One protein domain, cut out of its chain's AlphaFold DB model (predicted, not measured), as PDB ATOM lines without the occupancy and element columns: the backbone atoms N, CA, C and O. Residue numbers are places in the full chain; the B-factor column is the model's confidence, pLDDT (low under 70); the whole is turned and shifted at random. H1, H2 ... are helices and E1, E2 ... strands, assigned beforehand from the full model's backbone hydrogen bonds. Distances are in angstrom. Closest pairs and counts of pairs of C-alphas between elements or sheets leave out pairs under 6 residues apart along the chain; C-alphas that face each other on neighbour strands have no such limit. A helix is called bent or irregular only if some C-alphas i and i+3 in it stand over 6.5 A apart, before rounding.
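This is residues 100 to 246 of the 257 residues of an uncharacterized protein of Piromyces sp. (strain E2) (UniProt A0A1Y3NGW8). Six helices, H2, H3, H4, H5, H7 and H8, make an up-and-down bundle in two groups, H2, H3 and H4 on one side and H5, H7 and H8 on the other, with H7 packed on H3 and H4 between them. H1 packs at a slant on H2 and H3 at one side of the body, while the small hairpin E1 and E2 and the short H6 lie by the later part of H8. The printed part has 147 residues with eight named helices and two strands in the order H1 H2 H3 H4 H5 E1 E2 H6 H7 H8; the two strands are antiparallel and the class is mostly helix. It is compact, with a radius of gyration of the C-alphas of 15.3 A and spans of 46 by 35 by 26 A.

H1, residues 100 to 112, begins at C-alpha 100 at (310.086, 389.546, 478.533); it is irregular, but only just, with C-alphas 108 and 111 6.9 A apart. H2 is residues 118 to 128, H3 134 to 150 (23.9 A), H4 154 to 169 (22.3 A) and H5 173 to 185. E1, residues 188 to 191, and E2, residues 194 to 197, come before H6, residues 199 to 204, and H7, residues 206 to 218. H8, residues 224 to 245, is the longest at 31.1 A and ends at C-alpha 245 at (301.732, 369.141, 455.492).

H1 touches H2 at a steep tilt of 46 degrees, with the C-alphas of Phe 112 and Tyr 120 closest at 5.6 A. With residues 101 to 105 alone it touches H3, closest at Ile 105 and Ala 140, 6.3 A between C-alphas. H3 and H4 form a helical hairpin, opposite ways at a shallow tilt of 25 degrees; the C-alphas of Gly 145 and Tyr 157 are closest at 4.9 A. H2 touches H4, with the C-alphas of Gly 122 and Ala 156 closest at 4.7 A. H3 and H7 are the hubs, each touching four helices, and touch each other at a steep tilt of 54 degrees, closest at the C-alphas of Asn 146 and Ala 207, 4.5 A. H5 touches H7 at a shallow tilt of 21 degrees, closest at the C-alphas of Leu 180 and Leu 212, 6.8 A. H7 and H8 form a helical hairpin at a tilt of 35.1 degrees, only just steep, with the C-alphas of Leu 213 and Cys 234 closest at 6.0 A. E1 and E2 form a hairpin, with N 189 and O 196 at 2.7 A and N 196 and O 189 at 3.0 A, within hydrogen-bond range. H6 touches residues 240 to 244 of H8 alone, about perpendicular at 78 degrees, closest at the C-alphas of Trp 203 and Leu 244, 7.1 A. H1 and H8 are apart. In H3, H4, H5, H6, H7 and H8 every O i to N i+4 pair is within hydrogen-bond range; in H1 7 of 9 are, in H2 6 of 7.

The C-alphas of Asn 114 and Lys 224 are the two farthest apart, at 48.0 A. The printed part has no cut and each link between named elements is tight. The mean pLDDT of the printed part is 90.5, and residues 245 to 246 are under 70.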
ATOM      1  N   ARG A 100     310.988 388.396 478.360       86.94
ATOM      2  CA  ARG A 100     310.086 389.546 478.533       86.94
ATOM      3  C   ARG A 100     308.817 389.361 477.712       86.94
ATOM      4  O   ARG A 100     307.739 389.615 478.236       86.94
ATOM      5  N   LEU A 101     308.946 388.852 476.486       89.62
ATOM      6  CA  LEU A 101     307.811 388.526 475.623       89.62
ATOM      7  C   LEU A 101     306.877 387.517 476.300       89.62
ATOM      8  O   LEU A 101     305.690 387.790 476.478       89.62
ATOM      9  N   TRP A 102     307.418 386.387 476.756       90.94
ATOM     10  CA  TRP A 102     306.613 385.343 477.398       90.94
ATOM     11  C   TRP A 102     306.031 385.762 478.741       90.94
ATOM     12  O   TRP A 102     304.902 385.389 479.066       90.94
ATOM     13  N   LYS A 103     306.752 386.586 479.506       92.31
ATOM     14  CA  LYS A 103     306.215 387.191 480.725       92.31
ATOM     15  C   LYS A 103     305.001 388.068 480.409       92.31
ATOM     16  O   LYS A 103     303.976 387.924 481.070       92.31
ATOM     17  N   THR A 104     305.084 388.911 479.381       92.12
ATOM     18  CA  THR A 104     303.954 389.732 478.934       92.12
ATOM     19  C   THR A 104     302.788 388.865 478.463       92.12
ATOM     20  O   THR A 104     301.675 389.040 478.949       92.12
ATOM     21  N   ILE A 105     303.016 387.871 477.601       93.25
ATOM     22  CA  ILE A 105     301.949 386.953 477.162       93.25
ATOM     23  C   ILE A 105     301.289 386.270 478.372       93.25
ATOM     24  O   ILE A 105     300.062 386.192 478.462       93.25
ATOM     25  N   SER A 106     302.080 385.827 479.351       93.62
ATOM     26  CA  SER A 106     301.564 385.236 480.587       93.62
ATOM     27  C   SER A 106     300.677 386.212 481.371       93.62
ATOM     28  O   SER A 106     299.589 385.851 481.809       93.62
ATOM     29  N   GLU A 107     301.082 387.473 481.517       96.25
ATOM     30  CA  GLU A 107     300.290 388.487 482.222       96.25
ATOM     31  C   GLU A 107     298.931 388.746 481.558       96.25
ATOM     32  O   GLU A 107     297.918 388.814 482.254       96.25
ATOM     33  N   TYR A 108     298.891 388.796 480.227       95.19
ATOM     34  CA  TYR A 108     297.659 389.010 479.462       95.19
ATOM     35  C   TYR A 108     296.771 387.758 479.363       95.19
ATOM     36  O   TYR A 108     295.574 387.874 479.108       95.19
ATOM     37  N   THR A 109     297.319 386.563 479.602       94.19
ATOM     38  CA  THR A 109     296.553 385.301 479.606       94.19
ATOM     39  C   THR A 109     295.943 384.962 480.963       94.19
ATOM     40  O   THR A 109     294.895 384.314 481.001       94.19
ATOM     41  N   LYS A 110     296.542 385.419 482.076       94.12
ATOM     42  CA  LYS A 110     296.071 385.163 483.456       94.12
ATOM     43  C   LYS A 110     294.558 385.339 483.657       94.12
ATOM     44  O   LYS A 110     293.957 384.432 484.232       94.12
ATOM     45  N   PRO A 111     293.909 386.419 483.174       95.12
ATOM     46  CA  PRO A 111     292.475 386.628 483.396       95.12
ATOM     47  C   PRO A 111     291.572 385.575 482.739       95.12
ATOM     48  O   PRO A 111     290.386 385.500 483.051       95.12
ATOM     49  N   PHE A 112     292.115 384.777 481.816       94.50
ATOM     50  CA  PHE A 112     291.363 383.829 481.003       94.50
ATOM     51  C   PHE A 112     291.733 382.370 481.291       94.50
ATOM     52  O   PHE A 112     291.146 381.484 480.686       94.50
ATOM     53  N   MET A 113     292.666 382.084 482.208       91.25
ATOM     54  CA  MET A 113     293.207 380.729 482.433       91.25
ATOM     55  C   MET A 113     292.167 379.662 482.820       91.25
ATOM     56  O   MET A 113     292.433 378.473 482.679       91.25
ATOM     57  N   ASN A 114     290.990 380.060 483.304       93.44
ATOM     58  CA  ASN A 114     289.880 379.153 483.606       93.44
ATOM     59  C   ASN A 114     288.957 378.874 482.402       93.44
ATOM     60  O   ASN A 114     288.057 378.043 482.509       93.44
ATOM     61  N   LYS A 115     289.163 379.558 481.275       93.62
ATOM     62  CA  LYS A 115     288.399 379.401 480.034       93.62
ATOM     63  C   LYS A 115     289.092 378.420 479.089       93.62
ATOM     64  O   LYS A 115     290.256 378.070 479.273       93.62
ATOM     65  N   LYS A 116     288.374 377.966 478.059       90.50
ATOM     66  CA  LYS A 116     288.888 377.030 477.047       90.50
ATOM     67  C   LYS A 116     288.462 377.443 475.643       90.50
ATOM     68  O   LYS A 116     287.483 378.166 475.475       90.50
ATOM     69  N   GLY A 117     289.188 376.951 474.638       90.88
ATOM     70  CA  GLY A 117     288.854 377.172 473.231       90.88
ATOM     71  C   GLY A 117     288.708 378.659 472.903       90.88
ATOM     72  O   GLY A 117     289.501 379.479 473.366       90.88
ATOM     73  N   ILE A 118     287.682 379.018 472.133       91.69
ATOM     74  CA  ILE A 118     287.486 380.396 471.664       91.69
ATOM     75  C   ILE A 118     287.318 381.415 472.801       91.69
ATOM     76  O   ILE A 118     287.824 382.530 472.696       91.69
ATOM     77  N   GLU A 119     286.707 381.016 473.920       93.38
ATOM     78  CA  GLU A 119     286.531 381.874 475.098       93.38
ATOM     79  C   GLU A 119     287.857 382.195 475.804       93.38
ATOM     80  O   GLU A 119     287.939 383.175 476.546       93.38
ATOM     81  N   TYR A 120     288.890 381.379 475.573       95.88
ATOM     82  CA  TYR A 120     290.262 381.654 475.982       95.88
ATOM     83  C   TYR A 120     291.014 382.428 474.895       95.88
ATOM     84  O   TYR A 120     291.428 383.563 475.118       95.88
ATOM     85  N   TYR A 121     291.172 381.845 473.703       97.00
ATOM     86  CA  TYR A 121     292.086 382.387 472.695       97.00
ATOM     87  C   TYR A 121     291.622 383.730 472.121       97.00
ATOM     88  O   TYR A 121     292.445 384.627 471.950       97.00
ATOM     89  N   GLY A 122     290.323 383.901 471.852       96.44
ATOM     90  CA  GLY A 122     289.786 385.131 471.264       96.44
ATOM     91  C   GLY A 122     290.029 386.362 472.150       96.44
ATOM     92  O   GLY A 122     290.694 387.302 471.709       96.44
ATOM     93  N   PRO A 123     289.563 386.351 473.413       97.25
ATOM     94  CA  PRO A 123     289.780 387.457 474.344       97.25
ATOM     95  C   PRO A 123     291.252 387.727 474.676       97.25
ATOM     96  O   PRO A 123     291.620 388.879 474.919       97.25
ATOM     97  N   VAL A 124     292.116 386.701 474.672       97.69
ATOM     98  CA  VAL A 124     293.557 386.924 474.850       97.69
ATOM     99  C   VAL A 124     294.130 387.701 473.668       97.69
ATOM    100  O   VAL A 124     294.809 388.697 473.897       97.69
ATOM    101  N   VAL A 125     293.822 387.318 472.423       97.81
ATOM    102  CA  VAL A 125     294.274 388.056 471.227       97.81
ATOM    103  C   VAL A 125     293.820 389.519 471.278       97.81
ATOM    104  O   VAL A 125     294.619 390.426 471.045       97.81
ATOM    105  N   GLU A 126     292.566 389.773 471.664       97.56
ATOM    106  CA  GLU A 126     292.046 391.136 471.853       97.56
ATOM    107  C   GLU A 126     292.787 391.910 472.943       97.56
ATOM    108  O   GLU A 126     292.998 393.119 472.827       97.56
ATOM    109  N   SER A 127     293.182 391.227 474.014       97.50
ATOM    110  CA  SER A 127     293.923 391.837 475.112       97.50
ATOM    111  C   SER A 127     295.358 392.160 474.692       97.50
ATOM    112  O   SER A 127     295.829 393.263 474.960       97.50
ATOM    113  N   LEU A 128     296.032 391.257 473.973       97.50
ATOM    114  CA  LEU A 128     297.382 391.474 473.445       97.50
ATOM    115  C   LEU A 128     297.435 392.645 472.456       97.50
ATOM    116  O   LEU A 128     298.394 393.413 472.469       97.50
ATOM    117  N   ASN A 129     296.382 392.863 471.664       97.44
ATOM    118  CA  ASN A 129     296.307 394.014 470.758       97.44
ATOM    119  C   ASN A 129     296.325 395.381 471.483       97.44
ATOM    120  O   ASN A 129     296.614 396.414 470.876       97.44
ATOM    121  N   LYS A 130     296.053 395.403 472.795       95.81
ATOM    122  CA  LYS A 130     296.084 396.614 473.633       95.81
ATOM    123  C   LYS A 130     297.468 396.908 474.221       95.81
ATOM    124  O   LYS A 130     297.606 397.876 474.965       95.81
ATOM    125  N   ILE A 131     298.487 396.090 473.940       94.81
ATOM    126  CA  ILE A 131     299.869 396.365 474.358       94.81
ATOM    127  C   ILE A 131     300.344 397.672 473.702       94.81
ATOM    128  O   ILE A 131     300.323 397.800 472.480       94.81
ATOM    129  N   SER A 132     300.798 398.632 474.514       91.31
ATOM    130  CA  SER A 132     301.183 399.972 474.040       91.31
ATOM    131  C   SER A 132     302.424 399.976 473.142       91.31
ATOM    132  O   SER A 132     302.511 400.766 472.207       91.31
ATOM    133  N   SER A 133     303.401 399.105 473.411       90.38
ATOM    134  CA  SER A 133     304.597 398.976 472.568       90.38
ATOM    135  C   SER A 133     304.246 398.228 471.281       90.38
ATOM    136  O   SER A 133     303.881 397.055 471.345       90.38
ATOM    137  N   LYS A 134     304.389 398.879 470.114       88.56
ATOM    138  CA  LYS A 134     304.092 398.253 468.810       88.56
ATOM    139  C   LYS A 134     304.926 396.990 468.571       88.56
ATOM    140  O   LYS A 134     304.360 395.996 468.132       88.56
ATOM    141  N   ASP A 135     306.212 397.003 468.924       85.88
ATOM    142  CA  ASP A 135     307.114 395.851 468.760       85.88
ATOM    143  C   ASP A 135     306.703 394.666 469.628       85.88
ATOM    144  O   ASP A 135     306.609 393.536 469.149       85.88
ATOM    145  N   LEU A 136     306.423 394.927 470.908       89.31
ATOM    146  CA  LEU A 136     306.002 393.891 471.847       89.31
ATOM    147  C   LEU A 136     304.613 393.356 471.494       89.31
ATOM    148  O   LEU A 136     304.378 392.156 471.581       89.31
ATOM    149  N   ARG A 137     303.706 394.235 471.058       94.00
ATOM    150  CA  ARG A 137     302.384 393.864 470.551       94.00
ATOM    151  C   ARG A 137     302.501 392.966 469.326       94.00
ATOM    152  O   ARG A 137     301.854 391.927 469.281       94.00
ATOM    153  N   PHE A 138     303.328 393.347 468.355       93.62
ATOM    154  CA  PHE A 138     303.565 392.571 467.141       93.62
ATOM    155  C   PHE A 138     304.132 391.184 467.472       93.62
ATOM    156  O   PHE A 138     303.581 390.178 467.032       93.62
ATOM    157  N   ALA A 139     305.154 391.120 468.330       92.44
ATOM    158  CA  ALA A 139     305.728 389.863 468.808       92.44
ATOM    159  C   ALA A 139     304.698 388.980 469.515       92.44
ATOM    160  O   ALA A 139     304.528 387.811 469.175       92.44
ATOM    161  N   ALA A 140     303.960 389.546 470.468       95.06
ATOM    162  CA  ALA A 140     302.991 388.793 471.249       95.06
ATOM    163  C   ALA A 140     301.839 388.262 470.390       95.06
ATOM    164  O   ALA A 140     301.387 387.139 470.601       95.06
ATOM    165  N   LEU A 141     301.380 389.045 469.408       97.06
ATOM    166  CA  LEU A 141     300.350 388.619 468.464       97.06
ATOM    167  C   LEU A 141     300.845 387.518 467.517       97.06
ATOM    168  O   LEU A 141     300.062 386.621 467.216       97.06
ATOM    169  N   ILE A 142     302.113 387.537 467.082       95.75
ATOM    170  CA  ILE A 142     302.702 386.425 466.314       95.75
ATOM    171  C   ILE A 142     302.707 385.152 467.158       95.75
ATOM    172  O   ILE A 142     302.123 384.148 466.753       95.75
ATOM    173  N   GLU A 143     303.306 385.202 468.349       94.50
ATOM    174  CA  GLU A 143     303.499 384.002 469.168       94.50
ATOM    175  C   GLU A 143     302.171 383.427 469.670       94.50
ATOM    176  O   GLU A 143     301.933 382.220 469.602       94.50
ATOM    177  N   PHE A 144     301.250 384.278 470.124       96.25
ATOM    178  CA  PHE A 144     299.936 383.810 470.554       96.25
ATOM    179  C   PHE A 144     299.036 383.423 469.368       96.25
ATOM    180  O   PHE A 144     298.227 382.495 469.468       96.25
ATOM    181  N   GLY A 145     299.216 384.072 468.212       97.12
ATOM    182  CA  GLY A 145     298.659 383.640 466.932       97.12
ATOM    183  C   GLY A 145     299.094 382.215 466.585       97.12
ATOM    184  O   GLY A 145     298.258 381.387 466.230       97.12
ATOM    185  N   ASN A 146     300.365 381.875 466.797       95.44
ATOM    186  CA  ASN A 146     300.841 380.508 466.625       95.44
ATOM    187  C   ASN A 146     300.184 379.523 467.582       95.44
ATOM    188  O   ASN A 146     299.679 378.501 467.130       95.44
ATOM    189  N   ILE A 147     300.130 379.844 468.877       95.25
ATOM    190  CA  ILE A 147     299.477 378.978 469.868       95.25
ATOM    191  C   ILE A 147     298.021 378.722 469.452       95.25
ATOM    192  O   ILE A 147     297.599 377.572 469.351       95.25
ATOM    193  N   SER A 148     297.251 379.770 469.160       96.00
ATOM    194  CA  SER A 148     295.851 379.616 468.744       96.00
ATOM    195  C   SER A 148     295.694 378.799 467.456       96.00
ATOM    196  O   SER A 148     294.835 377.916 467.408       96.00
ATOM    197  N   GLY A 149     296.548 379.016 466.450       95.06
ATOM    198  CA  GLY A 149     296.533 378.258 465.197       95.06
ATOM    199  C   GLY A 149     296.895 376.780 465.383       95.06
ATOM    200  O   GLY A 149     296.188 375.903 464.894       95.06
ATOM    201  N   VAL A 150     297.945 376.484 466.153       91.81
ATOM    202  CA  VAL A 150     298.384 375.112 466.473       91.81
ATOM    203  C   VAL A 150     297.311 374.341 467.243       91.81
ATOM    204  O   VAL A 150     297.134 373.146 467.009       91.81
ATOM    205  N   HIS A 151     296.566 375.022 468.115       92.50
ATOM    206  CA  HIS A 151     295.439 374.459 468.862       92.50
ATOM    207  C   HIS A 151     294.111 374.440 468.074       92.50
ATOM    208  O   HIS A 151     293.065 374.137 468.649       92.50
ATOM    209  N   GLY A 152     294.119 374.763 466.776       91.94
ATOM    210  CA  GLY A 152     292.941 374.683 465.903       91.94
ATOM    211  C   GLY A 152     291.894 375.780 466.127       91.94
ATOM    212  O   GLY A 152     290.766 375.668 465.653       91.94
ATOM    213  N   CYS A 153     292.234 376.855 466.838       95.75
ATOM    214  CA  CYS A 153     291.329 377.973 467.102       95.75
ATOM    215  C   CYS A 153     291.420 379.025 465.989       95.75
ATOM    216  O   CYS A 153     291.966 380.114 466.181       95.75
ATOM    217  N   GLN A 154     290.856 378.685 464.824       95.56
ATOM    218  CA  GLN A 154     290.979 379.462 463.586       95.56
ATOM    219  C   GLN A 154     290.535 380.923 463.726       95.56
ATOM    220  O   GLN A 154     291.203 381.815 463.216       95.56
ATOM    221  N   GLU A 155     289.434 381.190 464.430       96.62
ATOM    222  CA  GLU A 155     288.922 382.557 464.587       96.62
ATOM    223  C   GLU A 155     289.918 383.463 465.331       96.62
ATOM    224  O   GLU A 155     290.161 384.595 464.917       96.62
ATOM    225  N   ALA A 156     290.545 382.960 466.399       97.25
ATOM    226  CA  ALA A 156     291.550 383.713 467.147       97.25
ATOM    227  C   ALA A 156     292.834 383.918 466.327       97.25
ATOM    228  O   ALA A 156     293.402 385.009 466.343       97.25
ATOM    229  N   TYR A 157     293.243 382.903 465.564       97.75
ATOM    230  CA  TYR A 157     294.367 382.989 464.633       97.75
ATOM    231  C   TYR A 157     294.137 384.055 463.545       97.75
ATOM    232  O   TYR A 157     294.987 384.921 463.335       97.75
ATOM    233  N   GLU A 158     292.968 384.056 462.896       97.88
ATOM    234  CA  GLU A 158     292.617 385.068 461.892       97.88
ATOM    235  C   GLU A 158     292.508 386.465 462.505       97.88
ATOM    236  O   GLU A 158     292.964 387.442 461.914       97.88
ATOM    237  N   LYS A 159     291.974 386.572 463.727       97.75
ATOM    238  CA  LYS A 159     291.924 387.840 464.463       97.75
ATOM    239  C   LYS A 159     293.331 388.386 464.736       97.75
ATOM    240  O   LYS A 159     293.575 389.569 464.504       97.75
ATOM    241  N   ALA A 160     294.269 387.534 465.159       98.06
ATOM    242  CA  ALA A 160     295.666 387.920 465.351       98.06
ATOM    243  C   ALA A 160     296.303 388.387 464.034       98.06
ATOM    244  O   ALA A 160     296.946 389.435 463.999       98.06
ATOM    245  N   PHE A 161     296.063 387.663 462.936       98.06
ATOM    246  CA  PHE A 161     296.517 388.063 461.604       98.06
ATOM    247  C   PHE A 161     295.972 389.438 461.184       98.06
ATOM    248  O   PHE A 161     296.737 390.264 460.686       98.06
ATOM    249  N   CYS A 162     294.683 389.713 461.403       97.94
ATOM    250  CA  CYS A 162     294.080 391.008 461.085       97.94
ATOM    251  C   CYS A 162     294.761 392.159 461.838       97.94
ATOM    252  O   CYS A 162     295.171 393.128 461.202       97.94
ATOM    253  N   TYR A 163     294.975 392.022 463.150       97.94
ATOM    254  CA  TYR A 163     295.684 393.042 463.931       97.94
ATOM    255  C   TYR A 163     297.138 393.221 463.485       97.94
ATOM    256  O   TYR A 163     297.626 394.343 463.374       97.94
ATOM    257  N   LEU A 164     297.840 392.134 463.163       97.19
ATOM    258  CA  LEU A 164     299.203 392.215 462.635       97.19
ATOM    259  C   LEU A 164     299.257 392.923 461.277       97.19
ATOM    260  O   LEU A 164     300.178 393.699 461.021       97.19
ATOM    261  N   LYS A 165     298.267 392.685 460.415       95.81
ATOM    262  CA  LYS A 165     298.151 393.350 459.117       95.81
ATOM    263  C   LYS A 165     297.917 394.851 459.276       95.81
ATOM    264  O   LYS A 165     298.537 395.625 458.549       95.81
ATOM    265  N   GLU A 166     297.075 395.256 460.225       94.88
ATOM    266  CA  GLU A 166     296.878 396.667 460.581       94.88
ATOM    267  C   GLU A 166     298.202 397.298 461.031       94.88
ATOM    268  O   GLU A 166     298.627 398.293 460.444       94.88
ATOM    269  N   ILE A 167     298.924 396.657 461.960       93.12
ATOM    270  CA  ILE A 167     300.236 397.133 462.433       93.12
ATOM    271  C   ILE A 167     301.218 397.319 461.271       93.12
ATOM    272  O   ILE A 167     301.866 398.356 461.185       93.12
ATOM    273  N   ILE A 168     301.331 396.339 460.367       92.19
ATOM    274  CA  ILE A 168     302.243 396.416 459.215       92.19
ATOM    275  C   ILE A 168     301.839 397.528 458.244       92.19
ATOM    276  O   ILE A 168     302.710 398.181 457.679       92.19
ATOM    277  N   SER A 169     300.539 397.766 458.058       90.88
ATOM    278  CA  SER A 169     300.049 398.810 457.152       90.88
ATOM    279  C   SER A 169     300.330 400.238 457.631       90.88
ATOM    280  O   SER A 169     300.371 401.150 456.812       90.88
ATOM    281  N   GLU A 170     300.558 400.427 458.933       90.69
ATOM    282  CA  GLU A 170     300.923 401.716 459.538       90.69
ATOM    283  C   GLU A 170     302.431 402.017 459.470       90.69
ATOM    284  O   GLU A 170     302.869 403.090 459.885       90.69
ATOM    285  N   VAL A 171     303.247 401.061 459.021       88.38
ATOM    286  CA  VAL A 171     304.711 401.156 459.041       88.38
ATOM    287  C   VAL A 171     305.232 401.377 457.623       88.38
ATOM    288  O   VAL A 171     304.688 400.846 456.656       88.38
ATOM    289  N   ASP A 172     306.314 402.149 457.495       92.12
ATOM    290  CA  ASP A 172     307.025 402.302 456.224       92.12
ATOM    291  C   ASP A 172     307.348 400.918 455.607       92.12
ATOM    292  O   ASP A 172     307.869 400.041 456.310       92.12
ATOM    293  N   PRO A 173     307.089 400.700 454.301       93.12
ATOM    294  CA  PRO A 173     307.306 399.406 453.667       93.12
ATOM    295  C   PRO A 173     308.719 398.841 453.843       93.12
ATOM    296  O   PRO A 173     308.856 397.634 454.023       93.12
ATOM    297  N   ASN A 174     309.776 399.664 453.826       92.69
ATOM    298  CA  ASN A 174     311.141 399.156 454.028       92.69
ATOM    299  C   ASN A 174     311.334 398.632 455.448       92.69
ATOM    300  O   ASN A 174     311.873 397.544 455.646       92.69
ATOM    301  N   THR A 175     310.851 399.389 456.425       90.56
ATOM    302  CA  THR A 175     310.886 399.022 457.839       90.56
ATOM    303  C   THR A 175     310.106 397.729 458.083       90.56
ATOM    304  O   THR A 175     310.617 396.820 458.737       90.56
ATOM    305  N   ALA A 176     308.919 397.590 457.487       91.50
ATOM    306  CA  ALA A 176     308.118 396.372 457.565       91.50
ATOM    307  C   ALA A 176     308.826 395.161 456.925       91.50
ATOM    308  O   ALA A 176     308.871 394.088 457.527       91.50
ATOM    309  N   LEU A 177     309.437 395.328 455.744       92.75
ATOM    310  CA  LEU A 177     310.203 394.266 455.076       92.75
ATOM    311  C   LEU A 177     311.403 393.811 455.921       92.75
ATOM    312  O   LEU A 177     311.626 392.610 456.076       92.75
ATOM    313  N   ILE A 178     312.154 394.753 456.502       90.56
ATOM    314  CA  ILE A 178     313.292 394.454 457.386       90.56
ATOM    315  C   ILE A 178     312.817 393.720 458.644       90.56
ATOM    316  O   ILE A 178     313.433 392.733 459.047       90.56
ATOM    317  N   ALA A 179     311.723 394.179 459.253       87.75
ATOM    318  CA  ALA A 179     311.146 393.560 460.438       87.75
ATOM    319  C   ALA A 179     310.709 392.109 460.163       87.75
ATOM    320  O   ALA A 179     311.117 391.193 460.878       87.75
ATOM    321  N   LEU A 180     309.949 391.874 459.089       91.44
ATOM    322  CA  LEU A 180     309.514 390.527 458.706       91.44
ATOM    323  C   LEU A 180     310.695 389.610 458.379       91.44
ATOM    324  O   LEU A 180     310.708 388.462 458.819       91.44
ATOM    325  N   LYS A 181     311.716 390.117 457.673       89.50
ATOM    326  CA  LYS A 181     312.948 389.364 457.402       89.50
ATOM    327  C   LYS A 181     313.594 388.888 458.705       89.50
ATOM    328  O   LYS A 181     313.881 387.703 458.838       89.50
ATOM    329  N   LYS A 182     313.773 389.781 459.683       86.38
ATOM    330  CA  LYS A 182     314.349 389.427 460.991       86.38
ATOM    331  C   LYS A 182     313.520 388.380 461.738       86.38
ATOM    332  O   LYS A 182     314.092 387.483 462.348       86.38
ATOM    333  N   TYR A 183     312.191 388.442 461.651       87.25
ATOM    334  CA  TYR A 183     311.336 387.392 462.211       87.25
ATOM    335  C   TYR A 183     311.547 386.044 461.532       87.25
ATOM    336  O   TYR A 183     311.733 385.051 462.229       87.25
ATOM    337  N   PHE A 184     311.573 385.990 460.199       88.31
ATOM    338  CA  PHE A 184     311.859 384.744 459.487       88.31
ATOM    339  C   PHE A 184     313.217 384.157 459.874       88.31
ATOM    340  O   PHE A 184     313.316 382.955 460.098       88.31
ATOM    341  N   GLN A 185     314.242 385.000 460.022       86.50
ATOM    342  CA  GLN A 185     315.579 384.563 460.430       86.50
ATOM    343  C   GLN A 185     315.579 383.856 461.788       86.50
ATOM    344  O   GLN A 185     316.386 382.959 461.995       86.50
ATOM    345  N   SER A 186     314.657 384.201 462.694       84.38
ATOM    346  CA  SER A 186     314.546 383.528 463.995       84.38
ATOM    347  C   SER A 186     314.113 382.057 463.900       84.38
ATOM    348  O   SER A 186     314.251 381.317 464.872       84.38
ATOM    349  N   TYR A 187     313.604 381.619 462.745       86.38
ATOM    350  CA  TYR A 187     313.240 380.227 462.451       86.38
ATOM    351  C   TYR A 187     314.279 379.516 461.575       86.38
ATOM    352  O   TYR A 187     314.024 378.417 461.090       86.38
ATOM    353  N   CYS A 188     315.436 380.137 461.354       85.00
ATOM    354  CA  CYS A 188     316.533 379.579 460.580       85.00
ATOM    355  C   CYS A 188     317.765 379.349 461.461       85.00
ATOM    356  O   CYS A 188     318.049 380.121 462.376       85.00
ATOM    357  N   PHE A 189     318.566 378.356 461.095       81.56
ATOM    358  CA  PHE A 189     319.997 378.377 461.345       81.56
ATOM    359  C   PHE A 189     320.680 379.325 460.357       81.56
ATOM    360  O   PHE A 189     320.267 379.453 459.199       81.56
ATOM    361  N   GLN A 190     321.751 379.965 460.815       74.62
ATOM    362  CA  GLN A 190     322.647 380.715 459.949       74.62
ATOM    363  C   GLN A 190     323.901 379.875 459.697       74.62
ATOM    364  O   GLN A 190     324.652 379.590 460.631       74.62
ATOM    365  N   GLU A 191     324.130 379.491 458.442       76.12
ATOM    366  CA  GLU A 191     325.346 378.798 458.011       76.12
ATOM    367  C   GLU A 191     326.037 379.651 456.939       76.12
ATOM    368  O   GLU A 191     325.641 379.685 455.775       76.12
ATOM    369  N   GLY A 192     327.045 380.425 457.357       79.38
ATOM    370  CA  GLY A 192     327.666 381.437 456.499       79.38
ATOM    371  C   GLY A 192     326.676 382.541 456.103       79.38
ATOM    372  O   GLY A 192     326.094 383.196 456.974       79.38
ATOM    373  N   ASP A 193     326.499 382.728 454.792       75.44
ATOM    374  CA  ASP A 193     325.574 383.707 454.201       75.44
ATOM    375  C   ASP A 193     324.185 383.116 453.883       75.44
ATOM    376  O   ASP A 193     323.301 383.826 453.393       75.44
ATOM    377  N   GLU A 194     323.970 381.824 454.156       75.94
ATOM    378  CA  GLU A 194     322.720 381.123 453.862       75.94
ATOM    379  C   GLU A 194     321.812 381.007 455.100       75.94
ATOM    380  O   GLU A 194     322.266 380.801 456.231       75.94
ATOM    381  N   TYR A 195     320.499 381.120 454.866       79.94
ATOM    382  CA  TYR A 195     319.460 380.875 455.868       79.94
ATOM    383  C   TYR A 195     318.855 379.497 455.634       79.94
ATOM    384  O   TYR A 195     318.153 379.284 454.644       79.94
ATOM    385  N   ILE A 196     319.104 378.582 456.565       85.12
ATOM    386  CA  ILE A 196     318.592 377.215 456.512       85.12
ATOM    387  C   ILE A 196     317.446 377.118 457.520       85.12
ATOM    388  O   ILE A 196     317.699 377.306 458.707       85.12
ATOM    389  N   PRO A 197     316.193 376.868 457.107       87.00
ATOM    390  CA  PRO A 197     315.089 376.687 458.046       87.00
ATOM    391  C   PRO A 197     315.397 375.593 459.067       87.00
ATOM    392  O   PRO A 197     315.810 374.490 458.707       87.00
ATOM    393  N   ASP A 198     315.181 375.889 460.343       86.62
ATOM    394  CA  ASP A 198     315.205 374.867 461.380       86.62
ATOM    395  C   ASP A 198     313.868 374.128 461.341       86.62
ATOM    396  O   ASP A 198     312.831 374.676 461.711       86.62
ATOM    397  N   TYR A 199     313.896 372.880 460.876       82.00
ATOM    398  CA  TYR A 199     312.711 372.041 460.724       82.00
ATOM    399  C   TYR A 199     311.877 371.931 462.010       82.00
ATOM    400  O   TYR A 199     310.648 372.029 461.965       82.00
ATOM    401  N   VAL A 200     312.523 371.742 463.166       82.00
ATOM    402  CA  VAL A 200     311.817 371.547 464.445       82.00
ATOM    403  C   VAL A 200     311.121 372.839 464.851       82.00
ATOM    404  O   VAL A 200     309.956 372.831 465.253       82.00
ATOM    405  N   GLU A 201     311.815 373.960 464.689       84.19
ATOM    406  CA  GLU A 201     311.252 375.283 464.932       84.19
ATOM    407  C   GLU A 201     310.114 375.590 463.953       84.19
ATOM    408  O   GLU A 201     309.037 376.011 464.368       84.19
ATOM    409  N   CYS A 202     310.288 375.308 462.664       85.19
ATOM    410  CA  CYS A 202     309.251 375.511 461.655       85.19
ATOM    411  C   CYS A 202     307.990 374.697 461.959       85.19
ATOM    412  O   CYS A 202     306.886 375.208 461.798       85.19
ATOM    413  N   TRP A 203     308.128 373.461 462.441       85.50
ATOM    414  CA  TRP A 203     306.990 372.624 462.820       85.50
ATOM    415  C   TRP A 203     306.238 373.155 464.050       85.50
ATOM    416  O   TRP A 203     305.003 373.258 464.046       85.50
ATOM    417  N   ASN A 204     306.982 373.526 465.096       85.31
ATOM    418  CA  ASN A 204     306.422 374.051 466.344       85.31
ATOM    419  C   ASN A 204     305.780 375.435 466.159       85.31
ATOM    420  O   ASN A 204     304.806 375.769 466.841       85.31
ATOM    421  N   TYR A 205     306.289 376.211 465.202       89.88
ATOM    422  CA  TYR A 205     305.854 377.572 464.907       89.88
ATOM    423  C   TYR A 205     305.189 377.722 463.532       89.88
ATOM    424  O   TYR A 205     305.128 378.816 462.972       89.88
ATOM    425  N   ARG A 206     304.645 376.635 462.976       90.94
ATOM    426  CA  ARG A 206     304.060 376.612 461.622       90.94
ATOM    427  C   ARG A 206     302.972 377.665 461.401       90.94
ATOM    428  O   ARG A 206     302.866 378.223 460.310       90.94
ATOM    429  N   ALA A 207     302.190 377.987 462.435       93.31
ATOM    430  CA  ALA A 207     301.175 379.029 462.349       93.31
ATOM    431  C   ALA A 207     301.794 380.442 462.391       93.31
ATOM    432  O   ALA A 207     301.349 381.297 461.624       93.31
ATOM    433  N   SER A 208     302.867 380.679 463.165       94.19
ATOM    434  CA  SER A 208     303.671 381.917 463.053       94.19
ATOM    435  C   SER A 208     304.237 382.078 461.643       94.19
ATOM    436  O   SER A 208     304.091 383.138 461.039       94.19
ATOM    437  N   VAL A 209     304.861 381.029 461.094       92.50
ATOM    438  CA  VAL A 209     305.457 381.060 459.748       92.50
ATOM    439  C   VAL A 209     304.387 381.383 458.703       92.50
ATOM    440  O   VAL A 209     304.583 382.264 457.868       92.50
ATOM    441  N   SER A 210     303.217 380.751 458.793       93.81
ATOM    442  CA  SER A 210     302.070 381.048 457.930       93.81
ATOM    443  C   SER A 210     301.593 382.506 458.052       93.81
ATOM    444  O   SER A 210     301.369 383.167 457.034       93.81
ATOM    445  N   ILE A 211     301.492 383.057 459.268       95.81
ATOM    446  CA  ILE A 211     301.182 384.483 459.484       95.81
ATOM    447  C   ILE A 211     302.213 385.367 458.780       95.81
ATOM    448  O   ILE A 211     301.837 386.262 458.025       95.81
ATOM    449  N   LEU A 212     303.504 385.105 458.985       94.50
ATOM    450  CA  LEU A 212     304.591 385.894 458.405       94.50
ATOM    451  C   LEU A 212     304.574 385.861 456.872       94.50
ATOM    452  O   LEU A 212     304.746 386.902 456.233       94.50
ATOM    453  N   LEU A 213     304.304 384.698 456.272       94.12
ATOM    454  CA  LEU A 213     304.134 384.554 454.824       94.12
ATOM    455  C   LEU A 213     302.976 385.421 454.319       94.12
ATOM    456  O   LEU A 213     303.148 386.222 453.400       94.12
ATOM    457  N   ARG A 214     301.809 385.330 454.967       94.75
ATOM    458  CA  ARG A 214     300.623 386.117 454.599       94.75
ATOM    459  C   ARG A 214     300.853 387.622 454.749       94.75
ATOM    460  O   ARG A 214     300.421 388.390 453.888       94.75
ATOM    461  N   LEU A 215     301.536 388.052 455.812       95.19
ATOM    462  CA  LEU A 215     301.897 389.457 456.024       95.19
ATOM    463  C   LEU A 215     302.853 389.949 454.934       95.19
ATOM    464  O   LEU A 215     302.626 391.017 454.368       95.19
ATOM    465  N   SER A 216     303.855 389.145 454.576       93.38
ATOM    466  CA  SER A 216     304.828 389.480 453.529       93.38
ATOM    467  C   SER A 216     304.154 389.721 452.181       93.38
ATOM    468  O   SER A 216     304.453 390.704 451.508       93.38
ATOM    469  N   CYS A 217     303.176 388.885 451.814       88.69
ATOM    470  CA  CYS A 217     302.385 389.062 450.594       88.69
ATOM    471  C   CYS A 217     301.510 390.328 450.601       88.69
ATOM    472  O   CYS A 217     301.066 390.768 449.540       88.69
ATOM    473  N   SER A 218     301.228 390.905 451.773       89.81
ATOM    474  CA  SER A 218     300.358 392.079 451.901       89.81
ATOM    475  C   SER A 218     301.084 393.418 451.739       89.81
ATOM    476  O   SER A 218     300.433 394.426 451.450       89.81
ATOM    477  N   ILE A 219     302.416 393.442 451.877       90.81
ATOM    478  CA  ILE A 219     303.210 394.669 451.761       90.81
ATOM    479  C   ILE A 219     303.306 395.090 450.292       90.81
ATOM    480  O   ILE A 219     303.815 394.362 449.439       90.81
ATOM    481  N   LYS A 220     302.858 396.314 450.001       87.12
ATOM    482  CA  LYS A 220     303.009 396.956 448.692       87.12
ATOM    483  C   LYS A 220     304.108 398.018 448.775       87.12
ATOM    484  O   LYS A 220     304.041 398.900 449.622       87.12
ATOM    485  N   GLY A 221     305.090 397.966 447.875       89.19
ATOM    486  CA  GLY A 221     306.166 398.965 447.797       89.19
ATOM    487  C   GLY A 221     307.460 398.573 448.521       89.19
ATOM    488  O   GLY A 221     307.746 397.388 448.696       89.19
ATOM    489  N   GLY A 222     308.294 399.567 448.836       91.25
ATOM    490  CA  GLY A 222     309.626 399.398 449.434       91.25
ATOM    491  C   GLY A 222     310.774 399.241 448.426       91.25
ATOM    492  O   GLY A 222     310.611 399.431 447.217       91.25
ATOM    493  N   ASP A 223     311.946 398.871 448.920       94.88
ATOM    494  CA  ASP A 223     313.146 398.622 448.140       94.88
ATOM    495  C   ASP A 223     313.062 397.267 447.420       94.88
ATOM    496  O   ASP A 223     312.517 396.280 447.925       94.88
ATOM    497  N   LYS A 224     313.592 397.222 446.194       92.44
ATOM    498  CA  LYS A 224     313.535 396.016 445.361       92.44
ATOM    499  C   LYS A 224     314.403 394.892 445.929       92.44
ATOM    500  O   LYS A 224     313.979 393.741 445.845       92.44
ATOM    501  N   SER A 225     315.571 395.204 446.493       92.44
ATOM    502  CA  SER A 225     316.444 394.204 447.120       92.44
ATOM    503  C   SER A 225     315.746 393.576 448.318       92.44
ATOM    504  O   SER A 225     315.600 392.358 448.365       92.44
ATOM    505  N   LEU A 226     315.192 394.400 449.214       91.88
ATOM    506  CA  LEU A 226     314.490 393.920 450.410       91.88
ATOM    507  C   LEU A 226     313.296 393.020 450.072       91.88
ATOM    508  O   LEU A 226     313.131 391.954 450.670       91.88
ATOM    509  N   ARG A 227     312.481 393.405 449.082       91.75
ATOM    510  CA  ARG A 227     311.380 392.551 448.615       91.75
ATOM    511  C   ARG A 227     311.874 391.227 448.047       91.75
ATOM    512  O   ARG A 227     311.257 390.198 448.303       91.75
ATOM    513  N   ASN A 228     312.950 391.246 447.264       90.06
ATOM    514  CA  ASN A 228     313.505 390.035 446.666       90.06
ATOM    515  C   ASN A 228     314.056 389.088 447.735       90.06
ATOM    516  O   ASN A 228     313.762 387.897 447.684       90.06
ATOM    517  N   GLU A 229     314.797 389.609 448.711       88.88
ATOM    518  CA  GLU A 229     315.316 388.836 449.842       88.88
ATOM    519  C   GLU A 229     314.181 388.195 450.642       88.88
ATOM    520  O   GLU A 229     314.185 386.983 450.862       88.88
ATOM    521  N   LEU A 230     313.158 388.978 451.001       90.06
ATOM    522  CA  LEU A 230     311.999 388.454 451.719       90.06
ATOM    523  C   LEU A 230     311.239 387.414 450.884       90.06
ATOM    524  O   LEU A 230     310.821 386.391 451.415       90.06
ATOM    525  N   ALA A 231     311.103 387.620 449.571       88.62
ATOM    526  CA  ALA A 231     310.460 386.662 448.673       88.62
ATOM    527  C   ALA A 231     311.254 385.354 448.513       88.62
ATOM    528  O   ALA A 231     310.654 384.308 448.260       88.62
ATOM    529  N   VAL A 232     312.586 385.391 448.619       88.31
ATOM    530  CA  VAL A 232     313.419 384.179 448.667       88.31
ATOM    531  C   VAL A 232     313.157 383.428 449.968       88.31
ATOM    532  O   VAL A 232     312.836 382.244 449.909       88.31
ATOM    533  N   MET A 233     313.173 384.116 451.115       88.19
ATOM    534  CA  MET A 233     312.834 383.490 452.400       88.19
ATOM    535  C   MET A 233     311.423 382.894 452.373       88.19
ATOM    536  O   MET A 233     311.246 381.732 452.718       88.19
ATOM    537  N   CYS A 234     310.430 383.634 451.872       89.25
ATOM    538  CA  CYS A 234     309.059 383.141 451.763       89.25
ATOM    539  C   CYS A 234     308.977 381.850 450.939       89.25
ATOM    540  O   CYS A 234     308.279 380.921 451.326       89.25
ATOM    541  N   ARG A 235     309.701 381.764 449.816       87.75
ATOM    542  CA  ARG A 235     309.737 380.553 448.980       87.75
ATOM    543  C   ARG A 235     310.354 379.362 449.701       87.75
ATOM    544  O   ARG A 235     309.825 378.261 449.589       87.75
ATOM    545  N   ILE A 236     311.436 379.592 450.441       86.81
ATOM    546  CA  ILE A 236     312.075 378.565 451.265       86.81
ATOM    547  C   ILE A 236     311.073 378.043 452.309       86.81
ATOM    548  O   ILE A 236     310.802 376.847 452.347       86.81
ATOM    549  N   PHE A 237     310.443 378.931 453.082       86.94
ATOM    550  CA  PHE A 237     309.491 378.541 454.126       86.94
ATOM    551  C   PHE A 237     308.198 377.913 453.590       86.94
ATOM    552  O   PHE A 237     307.671 377.006 454.223       86.94
ATOM    553  N   MET A 238     307.681 378.352 452.436       85.00
ATOM    554  CA  MET A 238     306.525 377.701 451.802       85.00
ATOM    555  C   MET A 238     306.838 376.251 451.436       85.00
ATOM    556  O   MET A 238     306.036 375.372 451.728       85.00
ATOM    557  N   LYS A 239     308.021 375.992 450.865       83.12
ATOM    558  CA  LYS A 239     308.449 374.631 450.527       83.12
ATOM    559  C   LYS A 239     308.542 373.741 451.771       83.12
ATOM    560  O   LYS A 239     308.081 372.607 451.730       83.12
ATOM    561  N   GLU A 240     309.097 374.258 452.865       78.94
ATOM    562  CA  GLU A 240     309.154 373.525 454.135       78.94
ATOM    563  C   GLU A 240     307.752 373.257 454.699       78.94
ATOM    564  O   GLU A 240     307.444 372.128 455.066       78.94
ATOM    565  N   LEU A 241     306.856 374.252 454.712       75.88
ATOM    566  CA  LEU A 241     305.471 374.051 455.156       75.88
ATOM    567  C   LEU A 241     304.723 373.018 454.299       75.88
ATOM    568  O   LEU A 241     303.966 372.216 454.845       75.88
ATOM    569  N   ASP A 242     304.935 373.009 452.984       80.69
ATOM    570  CA  ASP A 242     304.334 372.015 452.091       80.69
ATOM    571  C   ASP A 242     304.834 370.600 452.408       80.69
ATOM    572  O   ASP A 242     304.032 369.667 452.467       80.69
ATOM    573  N   GLN A 243     306.133 370.437 452.683       76.38
ATOM    574  CA  GLN A 243     306.708 369.154 453.105       76.38
ATOM    575  C   GLN A 243     306.164 368.692 454.461       76.38
ATOM    576  O   GLN A 243     305.884 367.508 454.642       76.38
ATOM    577  N   LEU A 244     305.962 369.623 455.395       72.25
ATOM    578  CA  LEU A 244     305.372 369.347 456.706       72.25
ATOM    579  C   LEU A 244     303.909 368.897 456.610       72.25
ATOM    580  O   LEU A 244     303.477 368.034 457.374       72.25
ATOM    581  N   ASN A 245     303.144 369.473 455.682       69.62
ATOM    582  CA  ASN A 245     301.732 369.141 455.492       69.62
ATOM    583  C   ASN A 245     301.523 367.887 454.627       69.62
ATOM    584  O   ASN A 245     300.508 367.215 454.787       69.62
ATOM    585  N   ASN A 246     302.470 367.558 453.740       69.50
ATOM    586  CA  ASN A 246     302.399 366.422 452.818       69.50
ATOM    587  C   ASN A 246     303.699 365.593 452.836       69.50
ATOM    588  O   ASN A 246     304.476 365.630 451.877       69.50
TER     589      ASN A 246